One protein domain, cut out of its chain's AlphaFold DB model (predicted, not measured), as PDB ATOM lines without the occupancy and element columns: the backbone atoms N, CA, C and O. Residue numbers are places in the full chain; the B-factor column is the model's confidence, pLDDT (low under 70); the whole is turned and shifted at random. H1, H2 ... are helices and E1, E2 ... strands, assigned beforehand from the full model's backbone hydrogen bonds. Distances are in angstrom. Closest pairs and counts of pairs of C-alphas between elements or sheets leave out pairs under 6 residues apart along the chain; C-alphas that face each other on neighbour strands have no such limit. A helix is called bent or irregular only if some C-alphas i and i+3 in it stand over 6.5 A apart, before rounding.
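What this domain is: This is residues 36 to 200 of the 633 residues of an uncharacterized protein of Flavivirga eckloniae (UniProt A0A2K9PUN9). Two long strands, E2 and E3, make a twisted ribbon along the longest axis, with short E1, E4 and E5 along its edges and the bent helix H1 packed on it. The printed part has 165 residues, five named strands, then one named helix: mixed class, branched mixed sheet. It is loose, radius of gyration of the C-alphas 20.7 A, spanning 66 by 35 by 22 A.

Where its parts are: E1, residues 45 to 52, begins at C-alpha (33.032, -25.759, 1.347). E2, 82 to 102, measures 53.2 A; E3, 110 to 129, 59.1 A. E4 is 135 to 139, E5 148 to 152. H1, 160 to 197, assigned as one helix by its hydrogen bonds, is bent: C-alphas 169 and 172 are 7.7 A apart. Arm H1a is 160 to 169; H1b, 172 to 197, ends at C-alpha (46.465, -34.075, 0.787).

How they stand to each other: E2, E3 and E4 form a meander, successive antiparallel neighbours; in the hairpin E2 and E3, N 92 and O 120 are within hydrogen-bond range, 2.9 A. H1b touches E5, closest C-alphas Asn 151 and Leu 178, 6.5 A. In H1a and H1b every O i to N i+4 pair is within range.

The domain as a whole: The printed part has no cut. The link E1 to E2 is long, 29 residues. Residues 102 to 109, 137 and 143 have pLDDT under 70.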
ATOM      1  N   THR A  36      48.791 -31.976  -2.208       94.00
ATOM      2  CA  THR A  36      49.309 -33.054  -3.077       94.00
ATOM      3  C   THR A  36      48.218 -33.772  -3.880       94.00
ATOM      4  O   THR A  36      48.534 -34.477  -4.829       94.00
ATOM      5  N   HIS A  37      46.957 -33.614  -3.481       91.62
ATOM      6  CA  HIS A  37      45.741 -34.177  -4.070       91.62
ATOM      7  C   HIS A  37      44.650 -33.082  -4.053       91.62
ATOM      8  O   HIS A  37      43.707 -33.148  -3.252       91.62
ATOM      9  N   PRO A  38      44.810 -32.005  -4.846       93.00
ATOM     10  CA  PRO A  38      43.858 -30.904  -4.880       93.00
ATOM     11  C   PRO A  38      42.450 -31.367  -5.259       93.00
ATOM     12  O   PRO A  38      42.271 -32.297  -6.038       93.00
ATOM     13  N   LEU A  39      41.457 -30.642  -4.754       91.00
ATOM     14  CA  LEU A  39      40.067 -30.762  -5.190       91.00
ATOM     15  C   LEU A  39      39.790 -29.872  -6.417       91.00
ATOM     16  O   LEU A  39      40.599 -29.002  -6.770       91.00
ATOM     17  N   GLU A  40      38.643 -30.091  -7.069       88.00
ATOM     18  CA  GLU A  40      38.168 -29.282  -8.200       88.00
ATOM     19  C   GLU A  40      38.110 -27.786  -7.823       88.00
ATOM     20  O   GLU A  40      37.915 -27.414  -6.665       88.00
ATOM     21  N   LYS A  41      38.331 -26.893  -8.794       88.88
ATOM     22  CA  LYS A  41      38.522 -25.449  -8.539       88.88
ATOM     23  C   LYS A  41      37.268 -24.738  -8.004       88.88
ATOM     24  O   LYS A  41      37.385 -23.652  -7.434       88.88
ATOM     25  N   ASP A  42      36.092 -25.299  -8.241       89.25
ATOM     26  CA  ASP A  42      34.794 -24.764  -7.836       89.25
ATOM     27  C   ASP A  42      34.340 -25.237  -6.445       89.25
ATOM     28  O   ASP A  42      33.514 -24.558  -5.834       89.25
ATOM     29  N   ILE A  43      34.938 -26.310  -5.914       91.12
ATOM     30  CA  ILE A  43      34.754 -26.778  -4.535       91.12
ATOM     31  C   ILE A  43      35.327 -25.745  -3.553       91.12
ATOM     32  O   ILE A  43      36.505 -25.388  -3.623       91.12
ATOM     33  N   LYS A  44      34.502 -25.275  -2.607       94.38
ATOM     34  CA  LYS A  44      34.866 -24.224  -1.635       94.38
ATOM     35  C   LYS A  44      34.547 -24.582  -0.192       94.38
ATOM     36  O   LYS A  44      35.144 -24.002   0.712       94.38
ATOM     37  N   SER A  45      33.616 -25.500   0.038       96.00
ATOM     38  CA  SER A  45      33.032 -25.759   1.347       96.00
ATOM     39  C   SER A  45      32.947 -27.245   1.686       96.00
ATOM     40  O   SER A  45      32.717 -28.088   0.820       96.00
ATOM     41  N   TYR A  46      33.122 -27.569   2.966       95.62
ATOM     42  CA  TYR A  46      33.155 -28.947   3.452       95.62
ATOM     43  C   TYR A  46      32.404 -29.132   4.769       95.62
ATOM     44  O   TYR A  46      32.343 -28.224   5.603       95.62
ATOM     45  N   LYS A  47      31.925 -30.355   5.011       94.75
ATOM     46  CA  LYS A  47      31.628 -30.844   6.366       94.75
ATOM     47  C   LYS A  47      32.512 -32.030   6.726       94.75
ATOM     48  O   LYS A  47      33.106 -32.676   5.866       94.75
ATOM     49  N   LEU A  48      32.582 -32.312   8.021       94.06
ATOM     50  CA  LEU A  48      33.208 -33.515   8.554       94.06
ATOM     51  C   LEU A  48      32.100 -34.477   8.985       94.06
ATOM     52  O   LEU A  48      31.111 -34.040   9.568       94.06
ATOM     53  N   ALA A  49      32.284 -35.760   8.708       91.00
ATOM     54  CA  ALA A  49      31.489 -36.849   9.251       91.00
ATOM     55  C   ALA A  49      32.438 -37.780  10.010       91.00
ATOM     56  O   ALA A  49      33.428 -38.251   9.453       91.00
ATOM     57  N   PHE A  50      32.178 -38.018  11.294       90.25
ATOM     58  CA  PHE A  50      33.073 -38.801  12.141       90.25
ATOM     59  C   PHE A  50      32.383 -40.059  12.662       90.25
ATOM     60  O   PHE A  50      31.311 -39.990  13.265       90.25
ATOM     61  N   LYS A  51      33.021 -41.213  12.462       89.75
ATOM     62  CA  LYS A  51      32.536 -42.515  12.924       89.75
ATOM     63  C   LYS A  51      33.622 -43.176  13.753       89.75
ATOM     64  O   LYS A  51      34.744 -43.364  13.295       89.75
ATOM     65  N   ASN A  52      33.289 -43.558  14.977       90.38
ATOM     66  CA  ASN A  52      34.227 -44.203  15.885       90.38
ATOM     67  C   ASN A  52      33.684 -45.559  16.328       90.38
ATOM     68  O   ASN A  52      32.637 -45.633  16.965       90.38
ATOM     69  N   GLN A  53      34.413 -46.616  15.981       89.19
ATOM     70  CA  GLN A  53      34.139 -47.998  16.378       89.19
ATOM     71  C   GLN A  53      35.180 -48.522  17.383       89.19
ATOM     72  O   GLN A  53      35.100 -49.668  17.817       89.19
ATOM     73  N   SER A  54      36.159 -47.693  17.765       88.50
ATOM     74  CA  SER A  54      37.168 -48.042  18.767       88.50
ATOM     75  C   SER A  54      36.645 -47.891  20.199       88.50
ATOM     76  O   SER A  54      35.683 -47.173  20.467       88.50
ATOM     77  N   ALA A  55      37.346 -48.507  21.154       85.94
ATOM     78  CA  ALA A  55      37.084 -48.336  22.584       85.94
ATOM     79  C   ALA A  55      37.552 -46.975  23.156       85.94
ATOM     80  O   ALA A  55      37.393 -46.729  24.352       85.94
ATOM     81  N   ILE A  56      38.162 -46.099  22.346       87.88
ATOM     82  CA  ILE A  56      38.599 -44.766  22.777       87.88
ATOM     83  C   ILE A  56      37.459 -43.772  22.565       87.88
ATOM     84  O   ILE A  56      36.993 -43.593  21.446       87.88
ATOM     85  N   ASP A  57      37.044 -43.075  23.622       86.44
ATOM     86  CA  ASP A  57      36.028 -42.024  23.522       86.44
ATOM     87  C   ASP A  57      36.609 -40.690  23.006       86.44
ATOM     88  O   ASP A  57      37.380 -40.026  23.702       86.44
ATOM     89  N   PHE A  58      36.209 -40.286  21.799       83.81
ATOM     90  CA  PHE A  58      36.565 -39.008  21.163       83.81
ATOM     91  C   PHE A  58      35.541 -37.880  21.420       83.81
ATOM     92  O   PHE A  58      35.607 -36.830  20.782       83.81
ATOM     93  N   SER A  59      34.586 -38.066  22.336       79.62
ATOM     94  CA  SER A  59      33.577 -37.057  22.662       79.62
ATOM     95  C   SER A  59      34.139 -35.832  23.414       79.62
ATOM     96  O   SER A  59      35.309 -35.758  23.811       79.62
ATOM     97  N   GLY A  60      33.290 -34.814  23.594       81.38
ATOM     98  CA  GLY A  60      33.594 -33.633  24.405       81.38
ATOM     99  C   GLY A  60      34.770 -32.807  23.872       81.38
ATOM    100  O   GLY A  60      34.736 -32.299  22.753       81.38
ATOM    101  N   VAL A  61      35.819 -32.647  24.688       70.75
ATOM    102  CA  VAL A  61      36.994 -31.798  24.388       70.75
ATOM    103  C   VAL A  61      37.764 -32.268  23.145       70.75
ATOM    104  O   VAL A  61      38.418 -31.456  22.483       70.75
ATOM    105  N   PHE A  62      37.652 -33.556  22.808       77.19
ATOM    106  CA  PHE A  62      38.302 -34.178  21.656       77.19
ATOM    107  C   PHE A  62      37.397 -34.296  20.425       77.19
ATOM    108  O   PHE A  62      37.820 -34.930  19.462       77.19
ATOM    109  N   ASN A  63      36.210 -33.664  20.422       82.12
ATOM    110  CA  ASN A  63      35.287 -33.701  19.286       82.12
ATOM    111  C   ASN A  63      36.025 -33.310  17.982       82.12
ATOM    112  O   ASN A  63      36.360 -32.125  17.822       82.12
ATOM    113  N   PRO A  64      36.252 -34.258  17.048       81.44
ATOM    114  CA  PRO A  64      37.077 -34.031  15.864       81.44
ATOM    115  C   PRO A  64      36.530 -32.929  14.966       81.44
ATOM    116  O   PRO A  64      37.297 -32.124  14.437       81.44
ATOM    117  N   GLU A  65      35.204 -32.817  14.882       81.62
ATOM    118  CA  GLU A  65      34.535 -31.789  14.091       81.62
ATOM    119  C   GLU A  65      34.903 -30.371  14.544       81.62
ATOM    120  O   GLU A  65      34.895 -29.444  13.736       81.62
ATOM    121  N   SER A  66      35.225 -30.184  15.827       82.56
ATOM    122  CA  SER A  66      35.602 -28.884  16.397       82.56
ATOM    123  C   SER A  66      37.097 -28.558  16.283       82.56
ATOM    124  O   SER A  66      37.501 -27.446  16.626       82.56
ATOM    125  N   LYS A  67      37.933 -29.527  15.875       86.50
ATOM    126  CA  LYS A  67      39.407 -29.439  15.932       86.50
ATOM    127  C   LYS A  67      40.107 -29.586  14.585       86.50
ATOM    128  O   LYS A  67      41.259 -29.177  14.474       86.50
ATOM    129  N   ILE A  68      39.447 -30.175  13.594       91.12
ATOM    130  CA  ILE A  68      40.015 -30.411  12.267       91.12
ATOM    131  C   ILE A  68      39.536 -29.301  11.326       91.12
ATOM    132  O   ILE A  68      38.337 -29.159  11.091       91.12
ATOM    133  N   SER A  69      40.484 -28.519  10.801       93.19
ATOM    134  CA  SER A  69      40.281 -27.588   9.687       93.19
ATOM    135  C   SER A  69      40.895 -28.154   8.408       93.19
ATOM    136  O   SER A  69      41.881 -28.889   8.470       93.19
ATOM    137  N   ILE A  70      40.342 -27.788   7.252       95.44
ATOM    138  CA  ILE A  70      40.993 -27.955   5.948       95.44
ATOM    139  C   ILE A  70      41.192 -26.551   5.387       95.44
ATOM    140  O   ILE A  70      40.237 -25.877   5.002       95.44
ATOM    141  N   ASP A  71      42.431 -26.079   5.432       95.38
ATOM    142  CA  ASP A  71      42.797 -24.707   5.117       95.38
ATOM    143  C   ASP A  71      42.522 -24.418   3.632       95.38
ATOM    144  O   ASP A  71      42.784 -25.247   2.759       95.38
ATOM    145  N   GLY A  72      41.975 -23.237   3.342       94.44
ATOM    146  CA  GLY A  72      41.498 -22.871   2.004       94.44
ATOM    147  C   GLY A  72      40.035 -23.233   1.712       94.44
ATOM    148  O   GLY A  72      39.539 -22.831   0.663       94.44
ATOM    149  N   PHE A  73      39.331 -23.916   2.627       95.81
ATOM    150  CA  PHE A  73      37.909 -24.261   2.485       95.81
ATOM    151  C   PHE A  73      37.065 -23.766   3.670       95.81
ATOM    152  O   PHE A  73      37.510 -23.737   4.819       95.81
ATOM    153  N   GLU A  74      35.812 -23.406   3.400       95.94
ATOM    154  CA  GLU A  74      34.831 -23.000   4.408       95.94
ATOM    155  C   GLU A  74      34.166 -24.226   5.052       95.94
ATOM    156  O   GLU A  74      33.671 -25.115   4.360       95.94
ATOM    157  N   LYS A  75      34.100 -24.287   6.387       94.75
ATOM    158  CA  LYS A  75      33.368 -25.373   7.053       94.75
ATOM    159  C   LYS A  75      31.869 -25.055   7.104       94.75
ATOM    160  O   LYS A  75      31.452 -24.195   7.876       94.75
ATOM    161  N   LYS A  76      31.054 -25.802   6.356       94.50
ATOM    162  CA  LYS A  76      29.608 -25.581   6.195       94.50
ATOM    163  C   LYS A  76      28.827 -26.843   6.578       94.50
ATOM    164  O   LYS A  76      29.068 -27.908   6.030       94.50
ATOM    165  N   LEU A  77      27.908 -26.754   7.544       89.25
ATOM    166  CA  LEU A  77      27.180 -27.933   8.061       89.25
ATOM    167  C   LEU A  77      25.995 -28.367   7.181       89.25
ATOM    168  O   LEU A  77      25.666 -29.552   7.140       89.25
ATOM    169  N   VAL A  78      25.373 -27.414   6.486       90.75
ATOM    170  CA  VAL A  78      24.222 -27.610   5.593       90.75
ATOM    171  C   VAL A  78      24.685 -27.346   4.163       90.75
ATOM    172  O   VAL A  78      25.338 -26.335   3.919       90.75
ATOM    173  N   ASP A  79      24.382 -28.255   3.241       89.75
ATOM    174  CA  ASP A  79      24.735 -28.183   1.816       89.75
ATOM    175  C   ASP A  79      26.203 -27.778   1.528       89.75
ATOM    176  O   ASP A  79      26.432 -26.768   0.855       89.75
ATOM    177  N   PRO A  80      27.217 -28.480   2.075       94.88
ATOM    178  CA  PRO A  80      28.607 -28.291   1.656       94.88
ATOM    179  C   PRO A  80      28.822 -28.820   0.233       94.88
ATOM    180  O   PRO A  80      28.037 -29.636  -0.246       94.88
ATOM    181  N   ASP A  81      29.931 -28.449  -0.405       94.00
ATOM    182  CA  ASP A  81      30.329 -29.051  -1.684       94.00
ATOM    183  C   ASP A  81      30.808 -30.503  -1.485       94.00
ATOM    184  O   ASP A  81      30.521 -31.374  -2.304       94.00
ATOM    185  N   PHE A  82      31.487 -30.799  -0.366       92.25
ATOM    186  CA  PHE A  82      31.922 -32.159  -0.020       92.25
ATOM    187  C   PHE A  82      31.822 -32.512   1.472       92.25
ATOM    188  O   PHE A  82      31.725 -31.667   2.362       92.25
ATOM    189  N   THR A  83      31.877 -33.811   1.751       92.75
ATOM    190  CA  THR A  83      31.936 -34.391   3.093       92.75
ATOM    191  C   THR A  83      33.220 -35.194   3.239       92.75
ATOM    192  O   THR A  83      33.446 -36.129   2.476       92.75
ATOM    193  N   VAL A  84      34.046 -34.875   4.239       93.19
ATOM    194  CA  VAL A  84      35.165 -35.742   4.631       93.19
ATOM    195  C   VAL A  84      34.704 -36.670   5.738       93.19
ATOM    196  O   VAL A  84      34.392 -36.228   6.845       93.19
ATOM    197  N   HIS A  85      34.679 -37.956   5.433       91.44
ATOM    198  CA  HIS A  85      34.443 -39.009   6.398       91.44
ATOM    199  C   HIS A  85      35.759 -39.424   7.052       91.44
ATOM    200  O   HIS A  85      36.772 -39.608   6.374       91.44
ATOM    201  N   ILE A  86      35.739 -39.557   8.375       91.94
ATOM    202  CA  ILE A  86      36.860 -40.000   9.198       91.94
ATOM    203  C   ILE A  86      36.343 -41.160  10.054       91.94
ATOM    204  O   ILE A  86      35.626 -40.951  11.038       91.94
ATOM    205  N   ASP A  87      36.716 -42.377   9.669       89.94
ATOM    206  CA  ASP A  87      36.224 -43.621  10.257       89.94
ATOM    207  C   ASP A  87      37.352 -44.286  11.065       89.94
ATOM    208  O   ASP A  87      38.294 -44.836  10.490       89.94
ATOM    209  N   ILE A  88      37.269 -44.257  12.399       90.12
ATOM    210  CA  ILE A  88      38.158 -45.016  13.295       90.12
ATOM    211  C   ILE A  88      37.599 -46.431  13.447       90.12
ATOM    212  O   ILE A  88      36.579 -46.632  14.111       90.12
ATOM    213  N   SER A  89      38.279 -47.418  12.862       87.12
ATOM    214  CA  SER A  89      37.844 -48.819  12.858       87.12
ATOM    215  C   SER A  89      38.260 -49.598  14.106       87.12
ATOM    216  O   SER A  89      37.623 -50.596  14.431       87.12
ATOM    217  N   GLY A  90      39.316 -49.178  14.809       87.69
ATOM    218  CA  GLY A  90      39.809 -49.920  15.967       87.69
ATOM    219  C   GLY A  90      40.948 -49.244  16.723       87.69
ATOM    220  O   GLY A  90      41.563 -48.289  16.252       87.69
ATOM    221  N   PHE A  91      41.221 -49.766  17.917       89.44
ATOM    222  CA  PHE A  91      42.381 -49.415  18.728       89.44
ATOM    223  C   PHE A  91      42.950 -50.684  19.357       89.44
ATOM    224  O   PHE A  91      42.233 -51.411  20.047       89.44
ATOM    225  N   GLU A  92      44.237 -50.921  19.145       89.69
ATOM    226  CA  GLU A  92      44.977 -52.024  19.746       89.69
ATOM    227  C   GLU A  92      45.985 -51.474  20.753       89.69
ATOM    228  O   GLU A  92      46.555 -50.401  20.561       89.69
ATOM    229  N   SER A  93      46.240 -52.217  21.831       90.06
ATOM    230  CA  SER A  93      47.325 -51.884  22.755       90.06
ATOM    231  C   SER A  93      48.150 -53.114  23.103       90.06
ATOM    232  O   SER A  93      47.613 -54.187  23.382       90.06
ATOM    233  N   LYS A  94      49.474 -52.949  23.112       92.19
ATOM    234  CA  LYS A  94      50.435 -53.984  23.503       92.19
ATOM    235  C   LYS A  94      51.365 -53.447  24.582       92.19
ATOM    236  O   LYS A  94      51.681 -52.264  24.626       92.19
ATOM    237  N   SER A  95      51.797 -54.318  25.486       93.19
ATOM    238  CA  SER A  95      52.637 -53.940  26.624       93.19
ATOM    239  C   SER A  95      53.770 -54.938  26.793       93.19
ATOM    240  O   SER A  95      53.496 -56.131  26.916       93.19
ATOM    241  N   TYR A  96      55.011 -54.463  26.826       94.38
ATOM    242  CA  TYR A  96      56.204 -55.305  26.885       94.38
ATOM    243  C   TYR A  96      57.302 -54.666  27.739       94.38
ATOM    244  O   TYR A  96      57.302 -53.462  27.993       94.38
ATOM    245  N   VAL A  97      58.245 -55.488  28.200       94.94
ATOM    246  CA  VAL A  97      59.475 -55.029  28.855       94.94
ATOM    247  C   VAL A  97      60.610 -55.084  27.840       94.94
ATOM    248  O   VAL A  97      60.683 -56.001  27.027       94.94
ATOM    249  N   THR A  98      61.486 -54.085  27.863       93.69
ATOM    250  CA  THR A  98      62.690 -54.033  27.032       93.69
ATOM    251  C   THR A  98      63.889 -53.551  27.844       93.69
ATOM    252  O   THR A  98      63.746 -53.001  28.939       93.69
ATOM    253  N   THR A  99      65.089 -53.771  27.316       90.38
ATOM    254  CA  THR A  99      66.330 -53.362  27.978       90.38
ATOM    255  C   THR A  99      66.661 -51.903  27.681       90.38
ATOM    256  O   THR A  99      66.442 -51.382  26.588       90.38
ATOM    257  N   ASN A 100      67.225 -51.234  28.676       82.75
ATOM    258  CA  ASN A 100      67.779 -49.899  28.593       82.75
ATOM    259  C   ASN A 100      69.268 -50.001  28.945       82.75
ATOM    260  O   ASN A 100      69.634 -50.183  30.108       82.75
ATOM    261  N   LYS A 101      70.131 -49.938  27.926       74.19
ATOM    262  CA  LYS A 101      71.585 -49.994  28.103       74.19
ATOM    263  C   LYS A 101      72.117 -48.592  28.368       74.19
ATOM    264  O   LYS A 101      72.183 -47.770  27.458       74.19
ATOM    265  N   THR A 102      72.510 -48.334  29.609       60.44
ATOM    266  CA  THR A 102      73.153 -47.081  30.019       60.44
ATOM    267  C   THR A 102      74.632 -47.332  30.285       60.44
ATOM    268  O   THR A 102      75.004 -47.933  31.288       60.44
ATOM    269  N   GLY A 103      75.474 -46.868  29.364       51.91
ATOM    270  CA  GLY A 103      76.931 -46.918  29.457       51.91
ATOM    271  C   GLY A 103      77.559 -46.114  28.321       51.91
ATOM    272  O   GLY A 103      77.089 -46.171  27.186       51.91
ATOM    273  N   GLY A 104      78.595 -45.332  28.628       53.22
ATOM    274  CA  GLY A 104      79.404 -44.674  27.602       53.22
ATOM    275  C   GLY A 104      80.292 -45.679  26.862       53.22
ATOM    276  O   GLY A 104      80.569 -46.764  27.373       53.22
ATOM    277  N   LEU A 105      80.784 -45.307  25.676       42.81
ATOM    278  CA  LEU A 105      81.831 -46.059  24.971       42.81
ATOM    279  C   LEU A 105      83.049 -46.245  25.897       42.81
ATOM    280  O   LEU A 105      83.760 -45.283  26.168       42.81
ATOM    281  N   GLY A 106      83.267 -47.476  26.372       57.25
ATOM    282  CA  GLY A 106      84.370 -47.844  27.269       57.25
ATOM    283  C   GLY A 106      83.990 -48.116  28.732       57.25
ATOM    284  O   GLY A 106      84.843 -48.572  29.482       57.25
ATOM    285  N   ALA A 107      82.737 -47.894  29.145       58.12
ATOM    286  CA  ALA A 107      82.244 -48.320  30.459       58.12
ATOM    287  C   ALA A 107      81.500 -49.663  30.361       58.12
ATOM    288  O   ALA A 107      80.799 -49.910  29.377       58.12
ATOM    289  N   SER A 108      81.589 -50.500  31.400       62.59
ATOM    290  CA  SER A 108      80.715 -51.671  31.556       62.59
ATOM    291  C   SER A 108      79.259 -51.210  31.538       62.59
ATOM    292  O   SER A 108      78.821 -50.494  32.435       62.59
ATOM    293  N   ALA A 109      78.519 -51.562  30.485       66.56
ATOM    294  CA  ALA A 109      77.161 -51.067  30.298       66.56
ATOM    295  C   ALA A 109      76.216 -51.694  31.328       66.56
ATOM    296  O   ALA A 109      75.915 -52.887  31.250       66.56
ATOM    297  N   THR A 110      75.704 -50.888  32.259       74.25
ATOM    298  CA  THR A 110      74.670 -51.336  33.192       74.25
ATOM    299  C   THR A 110      73.389 -51.590  32.404       74.25
ATOM    300  O   THR A 110      72.779 -50.666  31.854       74.25
ATOM    301  N   GLN A 111      72.996 -52.859  32.315       85.62
ATOM    302  CA  GLN A 111      71.731 -53.269  31.723       85.62
ATOM    303  C   GLN A 111      70.620 -53.075  32.751       85.62
ATOM    304  O   GLN A 111      70.597 -53.739  33.782       85.62
ATOM    305  N   THR A 112      69.696 -52.169  32.448       91.56
ATOM    306  CA  THR A 112      68.457 -51.984  33.209       91.56
ATOM    307  C   THR A 112      67.260 -52.346  32.333       91.56
ATOM    308  O   THR A 112      67.397 -52.518  31.120       91.56
ATOM    309  N   TYR A 113      66.080 -52.464  32.928       92.75
ATOM    310  CA  TYR A 113      64.834 -52.812  32.248       92.75
ATOM    311  C   TYR A 113      63.835 -51.662  32.343       92.75
ATOM    312  O   TYR A 113      63.800 -50.930  33.327       92.75
ATOM    313  N   VAL A 114      63.013 -51.493  31.317       94.62
ATOM    314  CA  VAL A 114      61.919 -50.515  31.262       94.62
ATOM    315  C   VAL A 114      60.700 -51.188  30.655       94.62
ATOM    316  O   VAL A 114      60.846 -52.048  29.786       94.62
ATOM    317  N   TYR A 115      59.499 -50.794  31.070       94.38
ATOM    318  CA  TYR A 115      58.290 -51.209  30.362       94.38
ATOM    319  C   TYR A 115      57.868 -50.155  29.339       94.38
ATOM    320  O   TYR A 115      58.105 -48.956  29.514       94.38
ATOM    321  N   ILE A 116      57.237 -50.621  28.268       93.25
ATOM    322  CA  ILE A 116      56.589 -49.807  27.246       93.25
ATOM    323  C   ILE A 116      55.154 -50.309  27.108       93.25
ATOM    324  O   ILE A 116      54.910 -51.517  27.053       93.25
ATOM    325  N   ILE A 117      54.209 -49.377  27.057       93.38
ATOM    326  CA  ILE A 117      52.844 -49.630  26.599       93.38
ATOM    327  C   ILE A 117      52.671 -48.830  25.316       93.38
ATOM    328  O   ILE A 117      52.882 -47.619  25.298       93.38
ATOM    329  N   GLU A 118      52.322 -49.531  24.250       92.25
ATOM    330  CA  GLU A 118      52.109 -48.982  22.923       92.25
ATOM    331  C   GLU A 118      50.630 -49.091  22.554       92.25
ATOM    332  O   GLU A 118      49.994 -50.109  22.835       92.25
ATOM    333  N   GLY A 119      50.095 -48.040  21.940       90.88
ATOM    334  CA  GLY A 119      48.749 -47.984  21.384       90.88
ATOM    335  C   GLY A 119      48.812 -47.702  19.892       90.88
ATOM    336  O   GLY A 119      49.520 -46.784  19.484       90.88
ATOM    337  N   ILE A 120      48.068 -48.476  19.108       88.62
ATOM    338  CA  ILE A 120      47.983 -48.375  17.651       88.62
ATOM    339  C   ILE A 120      46.527 -48.071  17.308       88.62
ATOM    340  O   ILE A 120      45.631 -48.861  17.615       88.62
ATOM    341  N   LEU A 121      46.282 -46.920  16.689       88.94
ATOM    342  CA  LEU A 121      44.956 -46.544  16.210       88.94
ATOM    343  C   LEU A 121      44.804 -46.931  14.734       88.94
ATOM    344  O   LEU A 121      45.693 -46.671  13.928       88.94
ATOM    345  N   GLN A 122      43.668 -47.531  14.381       86.88
ATOM    346  CA  GLN A 122      43.314 -47.865  13.002       86.88
ATOM    347  C   GLN A 122      42.201 -46.929  12.544       86.88
ATOM    348  O   GLN A 122      41.136 -46.871  13.168       86.88
ATOM    349  N   ALA A 123      42.444 -46.196  11.462       88.94
ATOM    350  CA  ALA A 123      41.485 -45.259  10.900       88.94
ATOM    351  C   ALA A 123      41.443 -45.342   9.369       88.94
ATOM    352  O   ALA A 123      42.206 -46.070   8.740       88.94
ATOM    353  N   SER A 124      40.533 -44.588   8.768       86.00
ATOM    354  CA  SER A 124      40.464 -44.345   7.329       86.00
ATOM    355  C   SER A 124      39.825 -42.986   7.070       86.00
ATOM    356  O   SER A 124      39.081 -42.473   7.912       86.00
ATOM    357  N   THR A 125      40.128 -42.394   5.919       89.19
ATOM    358  CA  THR A 125      39.523 -41.132   5.475       89.19
ATOM    359  C   THR A 125      39.019 -41.260   4.053       89.19
ATOM    360  O   THR A 125      39.762 -41.748   3.203       89.19
ATOM    361  N   TYR A 126      37.810 -40.772   3.778       86.88
ATOM    362  CA  TYR A 126      37.297 -40.655   2.413       86.88
ATOM    363  C   TYR A 126      36.564 -39.338   2.171       86.88
ATOM    364  O   TYR A 126      36.045 -38.721   3.101       86.88
ATOM    365  N   ILE A 127      36.549 -38.893   0.915       88.00
ATOM    366  CA  ILE A 127      35.877 -37.662   0.480       88.00
ATOM    367  C   ILE A 127      34.694 -38.021  -0.407       88.00
ATOM    368  O   ILE A 127      34.879 -38.651  -1.442       88.00
ATOM    369  N   TYR A 128      33.505 -37.583  -0.006       85.38
ATOM    370  CA  TYR A 128      32.253 -37.729  -0.741       85.38
ATOM    371  C   TYR A 128      31.802 -36.367  -1.277       85.38
ATOM    372  O   TYR A 128      31.606 -35.429  -0.500       85.38
ATOM    373  N   ASP A 129      31.622 -36.250  -2.587       83.31
ATOM    374  CA  ASP A 129      31.071 -35.050  -3.205       83.31
ATOM    375  C   ASP A 129      29.562 -34.983  -2.982       83.31
ATOM    376  O   ASP A 129      28.821 -35.928  -3.242       83.31
ATOM    377  N   SER A 130      29.092 -33.856  -2.464       81.62
ATOM    378  CA  SER A 130      27.683 -33.683  -2.102       81.62
ATOM    379  C   SER A 130      26.834 -33.117  -3.252       81.62
ATOM    380  O   SER A 130      25.615 -33.043  -3.113       81.62
ATOM    381  N   ARG A 131      27.462 -32.753  -4.378       79.81
ATOM    382  CA  ARG A 131      26.860 -32.228  -5.613       79.81
ATOM    383  C   ARG A 131      26.517 -33.359  -6.586       79.81
ATOM    384  O   ARG A 131      25.419 -33.356  -7.136       79.81
ATOM    385  N   ASP A 132      27.433 -34.316  -6.786       79.69
ATOM    386  CA  ASP A 132      27.255 -35.454  -7.713       79.69
ATOM    387  C   ASP A 132      27.098 -36.831  -7.031       79.69
ATOM    388  O   ASP A 132      26.616 -37.779  -7.652       79.69
ATOM    389  N   GLY A 133      27.421 -36.940  -5.738       73.12
ATOM    390  CA  GLY A 133      27.263 -38.167  -4.955       73.12
ATOM    391  C   GLY A 133      28.349 -39.226  -5.169       73.12
ATOM    392  O   GLY A 133      28.163 -40.378  -4.769       73.12
ATOM    393  N   SER A 134      29.467 -38.869  -5.804       71.31
ATOM    394  CA  SER A 134      30.623 -39.749  -5.990       71.31
ATOM    395  C   SER A 134      31.648 -39.631  -4.850       71.31
ATOM    396  O   SER A 134      31.604 -38.720  -4.022       71.31
ATOM    397  N   THR A 135      32.576 -40.588  -4.769       73.56
ATOM    398  CA  THR A 135      33.671 -40.576  -3.783       73.56
ATOM    399  C   THR A 135      34.991 -40.264  -4.495       73.56
ATOM    400  O   THR A 135      35.330 -40.936  -5.456       73.56
ATOM    401  N   TYR A 136      35.762 -39.268  -4.057       71.44
ATOM    402  CA  TYR A 136      36.992 -38.821  -4.753       71.44
ATOM    403  C   TYR A 136      38.291 -39.381  -4.199       71.44
ATOM    404  O   TYR A 136      39.355 -39.231  -4.793       71.44
ATOM    405  N   TYR A 137      38.233 -39.910  -2.987       69.69
ATOM    406  CA  TYR A 137      39.426 -40.214  -2.227       69.69
ATOM    407  C   TYR A 137      39.081 -41.236  -1.158       69.69
ATOM    408  O   TYR A 137      38.050 -41.090  -0.503       69.69
ATOM    409  N   LEU A 138      39.937 -42.236  -0.973       72.31
ATOM    410  CA  LEU A 138      39.880 -43.208   0.112       72.31
ATOM    411  C   LEU A 138      41.317 -43.592   0.478       72.31
ATOM    412  O   LEU A 138      42.062 -44.051  -0.381       72.31
ATOM    413  N   ASP A 139      41.674 -43.433   1.749       75.88
ATOM    414  CA  ASP A 139      42.949 -43.876   2.323       75.88
ATOM    415  C   ASP A 139      42.662 -44.677   3.609       75.88
ATOM    416  O   ASP A 139      41.870 -44.251   4.462       75.88
ATOM    417  N   GLU A 140      43.266 -45.864   3.727       77.81
ATOM    418  CA  GLU A 140      43.209 -46.711   4.920       77.81
ATOM    419  C   GLU A 140      44.441 -46.469   5.809       77.81
ATOM    420  O   GLU A 140      45.476 -47.125   5.690       77.81
ATOM    421  N   LEU A 141      44.274 -45.587   6.796       80.31
ATOM    422  CA  LEU A 141      45.280 -45.177   7.775       80.31
ATOM    423  C   LEU A 141      45.562 -46.283   8.820       80.31
ATOM    424  O   LEU A 141      45.203 -46.177   9.999       80.31
ATOM    425  N   LYS A 142      46.203 -47.371   8.378       73.56
ATOM    426  CA  LYS A 142      46.570 -48.548   9.182       73.56
ATOM    427  C   LYS A 142      48.082 -48.652   9.355       73.56
ATOM    428  O   LYS A 142      48.829 -48.492   8.398       73.56
ATOM    429  N   ASN A 143      48.527 -49.011  10.562       66.31
ATOM    430  CA  ASN A 143      49.944 -49.233  10.897       66.31
ATOM    431  C   ASN A 143      50.871 -48.044  10.563       66.31
ATOM    432  O   ASN A 143      52.052 -48.235  10.289       66.31
ATOM    433  N   ILE A 144      50.333 -46.822  10.592       75.50
ATOM    434  CA  ILE A 144      51.100 -45.590  10.395       75.50
ATOM    435  C   ILE A 144      51.824 -45.244  11.705       75.50
ATOM    436  O   ILE A 144      51.210 -45.249  12.778       75.50
ATOM    437  N   ASP A 145      53.116 -44.917  11.626       77.88
ATOM    438  CA  ASP A 145      53.945 -44.579  12.792       77.88
ATOM    439  C   ASP A 145      53.371 -43.380  13.571       77.88
ATOM    440  O   ASP A 145      53.324 -43.403  14.798       77.88
ATOM    441  N   GLU A 146      52.843 -42.357  12.890       84.12
ATOM    442  CA  GLU A 146      52.179 -41.211  13.529       84.12
ATOM    443  C   GLU A 146      50.886 -41.552  14.299       84.12
ATOM    444  O   GLU A 146      50.449 -40.741  15.126       84.12
ATOM    445  N   LEU A 147      50.292 -42.728  14.052       84.50
ATOM    446  CA  LEU A 147      49.147 -43.291  14.786       84.50
ATOM    447  C   LEU A 147      49.558 -44.342  15.834       84.50
ATOM    448  O   LEU A 147      48.695 -44.924  16.497       84.50
ATOM    449  N   THR A 148      50.865 -44.549  16.013       87.56
ATOM    450  CA  THR A 148      51.454 -45.443  17.012       87.56
ATOM    451  C   THR A 148      52.090 -44.624  18.133       87.56
ATOM    452  O   THR A 148      53.018 -43.847  17.919       87.56
ATOM    453  N   ILE A 149      51.605 -44.787  19.366       88.81
ATOM    454  CA  ILE A 149      52.067 -44.005  20.523       88.81
ATOM    455  C   ILE A 149      52.612 -44.924  21.598       88.81
ATOM    456  O   ILE A 149      51.963 -45.892  21.982       88.81
ATOM    457  N   GLN A 150      53.785 -44.582  22.128       90.38
ATOM    458  CA  GLN A 150      54.474 -45.344  23.165       90.38
ATOM    459  C   GLN A 150      54.615 -44.528  24.454       90.38
ATOM    460  O   GLN A 150      55.287 -43.497  24.480       90.38
ATOM    461  N   ASN A 151      54.062 -45.045  25.552       89.56
ATOM    462  CA  ASN A 151      54.374 -44.600  26.909       89.56
ATOM    463  C   ASN A 151      55.448 -45.520  27.504       89.56
ATOM    464  O   ASN A 151      55.226 -46.716  27.706       89.56
ATOM    465  N   ARG A 152      56.626 -44.956  27.789       90.81
ATOM    466  CA  ARG A 152      57.775 -45.645  28.400       90.81
ATOM    467  C   ARG A 152      57.858 -45.334  29.892       90.81
ATOM    468  O   ARG A 152      57.680 -44.182  30.289       90.81
ATOM    469  N   SER A 153      58.200 -46.326  30.712       92.31
ATOM    470  CA  SER A 153      58.416 -46.119  32.146       92.31
ATOM    471  C   SER A 153      59.500 -45.063  32.405       92.31
ATOM    472  O   SER A 153      60.594 -45.113  31.840       92.31
ATOM    473  N   LYS A 154      59.202 -44.091  33.281       89.94
ATOM    474  CA  LYS A 154      60.173 -43.057  33.697       89.94
ATOM    475  C   LYS A 154      61.305 -43.638  34.545       89.94
ATOM    476  O   LYS A 154      62.430 -43.158  34.482       89.94
ATOM    477  N   GLN A 155      60.985 -44.657  35.338       91.94
ATOM    478  CA  GLN A 155      61.940 -45.440  36.109       91.94
ATOM    479  C   GLN A 155      62.462 -46.611  35.268       91.94
ATOM    480  O   GLN A 155      61.716 -47.213  34.490       91.94
ATOM    481  N   SER A 156      63.736 -46.937  35.470       92.69
ATOM    482  CA  SER A 156      64.352 -48.194  35.061       92.69
ATOM    483  C   SER A 156      64.518 -49.134  36.259       92.69
ATOM    484  O   SER A 156      64.733 -48.681  37.383       92.69
ATOM    485  N   TYR A 157      64.436 -50.432  36.001       94.19
ATOM    486  CA  TYR A 157      64.448 -51.517  36.978       94.19
ATOM    487  C   TYR A 157      65.711 -52.369  36.819       94.19
ATOM    488  O   TYR A 157      66.299 -52.402  35.734       94.19
ATOM    489  N   ASN A 158      66.136 -53.061  37.875       93.69
ATOM    490  CA  ASN A 158      67.356 -53.871  37.843       93.69
ATOM    491  C   ASN A 158      67.104 -55.237  37.194       93.69
ATOM    492  O   ASN A 158      67.987 -55.785  36.537       93.69
ATOM    493  N   THR A 159      65.883 -55.760  37.324       93.94
ATOM    494  CA  THR A 159      65.462 -57.037  36.733       93.94
ATOM    495  C   THR A 159      64.256 -56.879  35.805       93.94
ATOM    496  O   THR A 159      63.465 -55.937  35.914       93.94
ATOM    497  N   GLU A 160      64.091 -57.825  34.876       95.19
ATOM    498  CA  GLU A 160      62.926 -57.866  33.985       95.19
ATOM    499  C   GLU A 160      61.625 -58.082  34.777       95.19
ATOM    500  O   GLU A 160      60.591 -57.494  34.457       95.19
ATOM    501  N   ASP A 161      61.680 -58.868  35.854       96.62
ATOM    502  CA  ASP A 161      60.517 -59.187  36.684       96.62
ATOM    503  C   ASP A 161      60.071 -58.016  37.568       96.62
ATOM    504  O   ASP A 161      58.869 -57.832  37.767       96.62
ATOM    505  N   GLU A 162      60.992 -57.173  38.047       96.69
ATOM    506  CA  GLU A 162      60.643 -55.871  38.637       96.69
ATOM    507  C   GLU A 162      59.880 -54.998  37.633       96.69
ATOM    508  O   GLU A 162      58.821 -54.458  37.964       96.69
ATOM    509  N   ALA A 163      60.368 -54.907  36.390       95.94
ATOM    510  CA  ALA A 163      59.709 -54.136  35.339       95.94
ATOM    511  C   ALA A 163      58.328 -54.710  34.971       95.94
ATOM    512  O   ALA A 163      57.384 -53.939  34.795       95.94
ATOM    513  N   LYS A 164      58.167 -56.043  34.915       96.69
ATOM    514  CA  LYS A 164      56.866 -56.712  34.705       96.69
ATOM    515  C   LYS A 164      55.894 -56.456  35.857       96.69
ATOM    516  O   LYS A 164      54.729 -56.147  35.614       96.69
ATOM    517  N   LYS A 165      56.355 -56.543  37.111       97.00
ATOM    518  CA  LYS A 165      55.542 -56.229  38.301       97.00
ATOM    519  C   LYS A 165      55.083 -54.770  38.278       97.00
ATOM    520  O   LYS A 165      53.895 -54.503  38.445       97.00
ATOM    521  N   ALA A 166      55.996 -53.839  38.000       96.00
ATOM    522  CA  ALA A 166      55.678 -52.418  37.888       96.00
ATOM    523  C   ALA A 166      54.714 -52.120  36.727       96.00
ATOM    524  O   ALA A 166      53.766 -51.358  36.911       96.00
ATOM    525  N   LEU A 167      54.901 -52.765  35.568       95.44
ATOM    526  CA  LEU A 167      53.977 -52.695  34.436       95.44
ATOM    527  C   LEU A 167      52.573 -53.146  34.845       95.44
ATOM    528  O   LEU A 167      51.618 -52.410  34.625       95.44
ATOM    529  N   ASN A 168      52.435 -54.320  35.468       94.62
ATOM    530  CA  ASN A 168      51.133 -54.865  35.862       94.62
ATOM    531  C   ASN A 168      50.389 -53.952  36.851       94.62
ATOM    532  O   ASN A 168      49.185 -53.750  36.698       94.62
ATOM    533  N   LEU A 169      51.100 -53.347  37.808       94.88
ATOM    534  CA  LEU A 169      50.535 -52.367  38.744       94.88
ATOM    535  C   LEU A 169      50.134 -51.051  38.051       94.88
ATOM    536  O   LEU A 169      49.096 -50.471  38.367       94.88
ATOM    537  N   ALA A 170      50.937 -50.573  37.098       92.50
ATOM    538  CA  ALA A 170      50.716 -49.297  36.419       92.50
ATOM    539  C   ALA A 170      49.733 -49.383  35.232       92.50
ATOM    540  O   ALA A 170      49.159 -48.363  34.844       92.50
ATOM    541  N   LYS A 171      49.505 -50.578  34.666       90.56
ATOM    542  CA  LYS A 171      48.875 -50.802  33.350       90.56
ATOM    543  C   LYS A 171      47.581 -50.018  33.126       90.56
ATOM    544  O   LYS A 171      47.452 -49.364  32.098       90.56
ATOM    545  N   LYS A 172      46.648 -50.025  34.085       90.31
ATOM    546  CA  LYS A 172      45.369 -49.292  33.969       90.31
ATOM    547  C   LYS A 172      45.569 -47.772  33.882       90.31
ATOM    548  O   LYS A 172      44.912 -47.109  33.086       90.31
ATOM    549  N   LYS A 173      46.478 -47.216  34.688       91.81
ATOM    550  CA  LYS A 173      46.787 -45.779  34.696       91.81
ATOM    551  C   LYS A 173      47.494 -45.363  33.408       91.81
ATOM    552  O   LYS A 173      47.109 -44.375  32.793       91.81
ATOM    553  N   GLU A 174      48.505 -46.121  33.001       90.69
ATOM    554  CA  GLU A 174      49.296 -45.816  31.809       90.69
ATOM    555  C   GLU A 174      48.497 -46.009  30.511       90.69
ATOM    556  O   GLU A 174      48.685 -45.237  29.575       90.69
ATOM    557  N   LEU A 175      47.546 -46.955  30.472       88.25
ATOM    558  CA  LEU A 175      46.585 -47.095  29.371       88.25
ATOM    559  C   LEU A 175      45.639 -45.885  29.281       88.25
ATOM    560  O   LEU A 175      45.391 -45.391  28.187       88.25
ATOM    561  N   ASN A 176      45.169 -45.345  30.409       89.44
ATOM    562  CA  ASN A 176      44.380 -44.107  30.397       89.44
ATOM    563  C   ASN A 176      45.205 -42.912  29.881       89.44
ATOM    564  O   ASN A 176      44.713 -42.139  29.064       89.44
ATOM    565  N   LEU A 177      46.467 -42.777  30.310       89.12
ATOM    566  CA  LEU A 177      47.375 -41.738  29.803       89.12
ATOM    567  C   LEU A 177      47.668 -41.907  28.303       89.12
ATOM    568  O   LEU A 177      47.762 -40.916  27.579       89.12
ATOM    569  N   LEU A 178      47.797 -43.151  27.839       89.12
ATOM    570  CA  LEU A 178      47.970 -43.489  26.430       89.12
ATOM    571  C   LEU A 178      46.730 -43.107  25.613       89.12
ATOM    572  O   LEU A 178      46.880 -42.448  24.593       89.12
ATOM    573  N   ASN A 179      45.521 -43.429  26.080       88.75
ATOM    574  CA  ASN A 179      44.278 -43.067  25.393       88.75
ATOM    575  C   ASN A 179      44.155 -41.545  25.194       88.75
ATOM    576  O   ASN A 179      43.822 -41.094  24.102       88.75
ATOM    577  N   GLU A 180      44.476 -40.739  26.210       88.75
ATOM    578  CA  GLU A 180      44.458 -39.271  26.096       88.75
ATOM    579  C   GLU A 180      45.534 -38.737  25.131       88.75
ATOM    580  O   GLU A 180      45.285 -37.797  24.368       88.75
ATOM    581  N   ALA A 181      46.717 -39.361  25.107       88.50
ATOM    582  CA  ALA A 181      47.755 -39.050  24.125       88.50
ATOM    583  C   ALA A 181      47.312 -39.404  22.693       88.50
ATOM    584  O   ALA A 181      47.485 -38.584  21.790       88.50
ATOM    585  N   VAL A 182      46.679 -40.570  22.501       88.38
ATOM    586  CA  VAL A 182      46.132 -41.041  21.215       88.38
ATOM    587  C   VAL A 182      45.094 -40.072  20.676       88.38
ATOM    588  O   VAL A 182      45.216 -39.660  19.525       88.38
ATOM    589  N   LYS A 183      44.145 -39.609  21.499       88.50
ATOM    590  CA  LYS A 183      43.149 -38.619  21.059       88.50
ATOM    591  C   LYS A 183      43.804 -37.338  20.539       88.50
ATOM    592  O   LYS A 183      43.507 -36.895  19.432       88.50
ATOM    593  N   LYS A 184      44.722 -36.747  21.316       87.62
ATOM    594  CA  LYS A 184      45.397 -35.493  20.938       87.62
ATOM    595  C   LYS A 184      46.235 -35.653  19.664       87.62
ATOM    596  O   LYS A 184      46.180 -34.795  18.785       87.62
ATOM    597  N   GLN A 185      47.017 -36.727  19.585       87.88
ATOM    598  CA  GLN A 185      47.903 -37.001  18.457       87.88
ATOM    599  C   GLN A 185      47.108 -37.300  17.183       87.88
ATOM    600  O   GLN A 185      47.422 -36.724  16.148       87.88
ATOM    601  N   PHE A 186      46.051 -38.114  17.262       90.25
ATOM    602  CA  PHE A 186      45.178 -38.423  16.128       90.25
ATOM    603  C   PHE A 186      44.571 -37.163  15.510       90.25
ATOM    604  O   PHE A 186      44.677 -36.963  14.305       90.25
ATOM    605  N   LEU A 187      43.998 -36.268  16.323       90.44
ATOM    606  CA  LEU A 187      43.423 -35.013  15.826       90.44
ATOM    607  C   LEU A 187      44.470 -34.131  15.134       90.44
ATOM    608  O   LEU A 187      44.205 -33.561  14.076       90.44
ATOM    609  N   SER A 188      45.674 -34.047  15.711       89.94
ATOM    610  CA  SER A 188      46.795 -33.317  15.113       89.94
ATOM    611  C   SER A 188      47.273 -33.963  13.809       89.94
ATOM    612  O   SER A 188      47.602 -33.248  12.864       89.94
ATOM    613  N   PHE A 189      47.311 -35.296  13.754       91.69
ATOM    614  CA  PHE A 189      47.711 -36.061  12.579       91.69
ATOM    615  C   PHE A 189      46.696 -35.911  11.449       91.69
ATOM    616  O   PHE A 189      47.089 -35.482  10.372       91.69
ATOM    617  N   ILE A 190      45.406 -36.173  11.688       92.69
ATOM    618  CA  ILE A 190      44.356 -36.055  10.664       92.69
ATOM    619  C   ILE A 190      44.275 -34.625  10.128       92.69
ATOM    620  O   ILE A 190      44.202 -34.442   8.917       92.69
ATOM    621  N   SER A 191      44.373 -33.608  10.992       93.00
ATOM    622  CA  SER A 191      44.441 -32.214  10.539       93.00
ATOM    623  C   SER A 191      45.669 -31.959   9.650       93.00
ATOM    624  O   SER A 191      45.525 -31.468   8.531       93.00
ATOM    625  N   MET A 192      46.876 -32.360  10.071       92.56
ATOM    626  CA  MET A 192      48.093 -32.243   9.246       92.56
ATOM    627  C   MET A 192      47.967 -32.987   7.907       92.56
ATOM    628  O   MET A 192      48.400 -32.477   6.873       92.56
ATOM    629  N   TYR A 193      47.406 -34.191   7.941       93.25
ATOM    630  CA  TYR A 193      47.265 -35.110   6.822       93.25
ATOM    631  C   TYR A 193      46.266 -34.574   5.783       93.25
ATOM    632  O   TYR A 193      46.645 -34.398   4.626       93.25
ATOM    633  N   LEU A 194      45.052 -34.182   6.193       94.38
ATOM    634  CA  LEU A 194      44.053 -33.582   5.298       94.38
ATOM    635  C   LEU A 194      44.550 -32.257   4.703       94.38
ATOM    636  O   LEU A 194      44.344 -31.999   3.520       94.38
ATOM    637  N   ASN A 195      45.292 -31.453   5.472       95.31
ATOM    638  CA  ASN A 195      45.947 -30.243   4.961       95.31
ATOM    639  C   ASN A 195      47.162 -30.510   4.057       95.31
ATOM    640  O   ASN A 195      47.626 -29.596   3.387       95.31
ATOM    641  N   THR A 196      47.694 -31.734   4.041       94.19
ATOM    642  CA  THR A 196      48.786 -32.142   3.141       94.19
ATOM    643  C   THR A 196      48.260 -32.767   1.853       94.19
ATOM    644  O   THR A 196      48.846 -32.576   0.782       94.19
ATOM    645  N   LYS A 197      47.151 -33.506   1.942       93.06
ATOM    646  CA  LYS A 197      46.465 -34.075   0.787       93.06
ATOM    647  C   LYS A 197      45.629 -33.000   0.073       93.06
ATOM    648  O   LYS A 197      45.878 -32.790  -1.102       93.06
ATOM    649  N   HIS A 198      44.763 -32.242   0.755       93.75
ATOM    650  CA  HIS A 198      43.734 -31.405   0.100       93.75
ATOM    651  C   HIS A 198      43.753 -29.901   0.439       93.75
ATOM    652  O   HIS A 198      43.291 -29.104  -0.374       93.75
ATOM    653  N   GLY A 199      44.286 -29.498   1.599       95.00
ATOM    654  CA  GLY A 199      44.303 -28.093   2.049       95.00
ATOM    655  C   GLY A 199      45.444 -27.218   1.500       95.00
ATOM    656  O   GLY A 199      46.492 -27.708   1.085       95.00
ATOM    657  N   TYR A 200      45.255 -25.898   1.571       94.25
ATOM    658  CA  TYR A 200      46.215 -24.846   1.202       94.25
ATOM    659  C   TYR A 200      46.809 -24.205   2.464       94.25
ATOM    660  O   TYR A 200      46.575 -23.035   2.773       94.25
TER     661      TYR A 200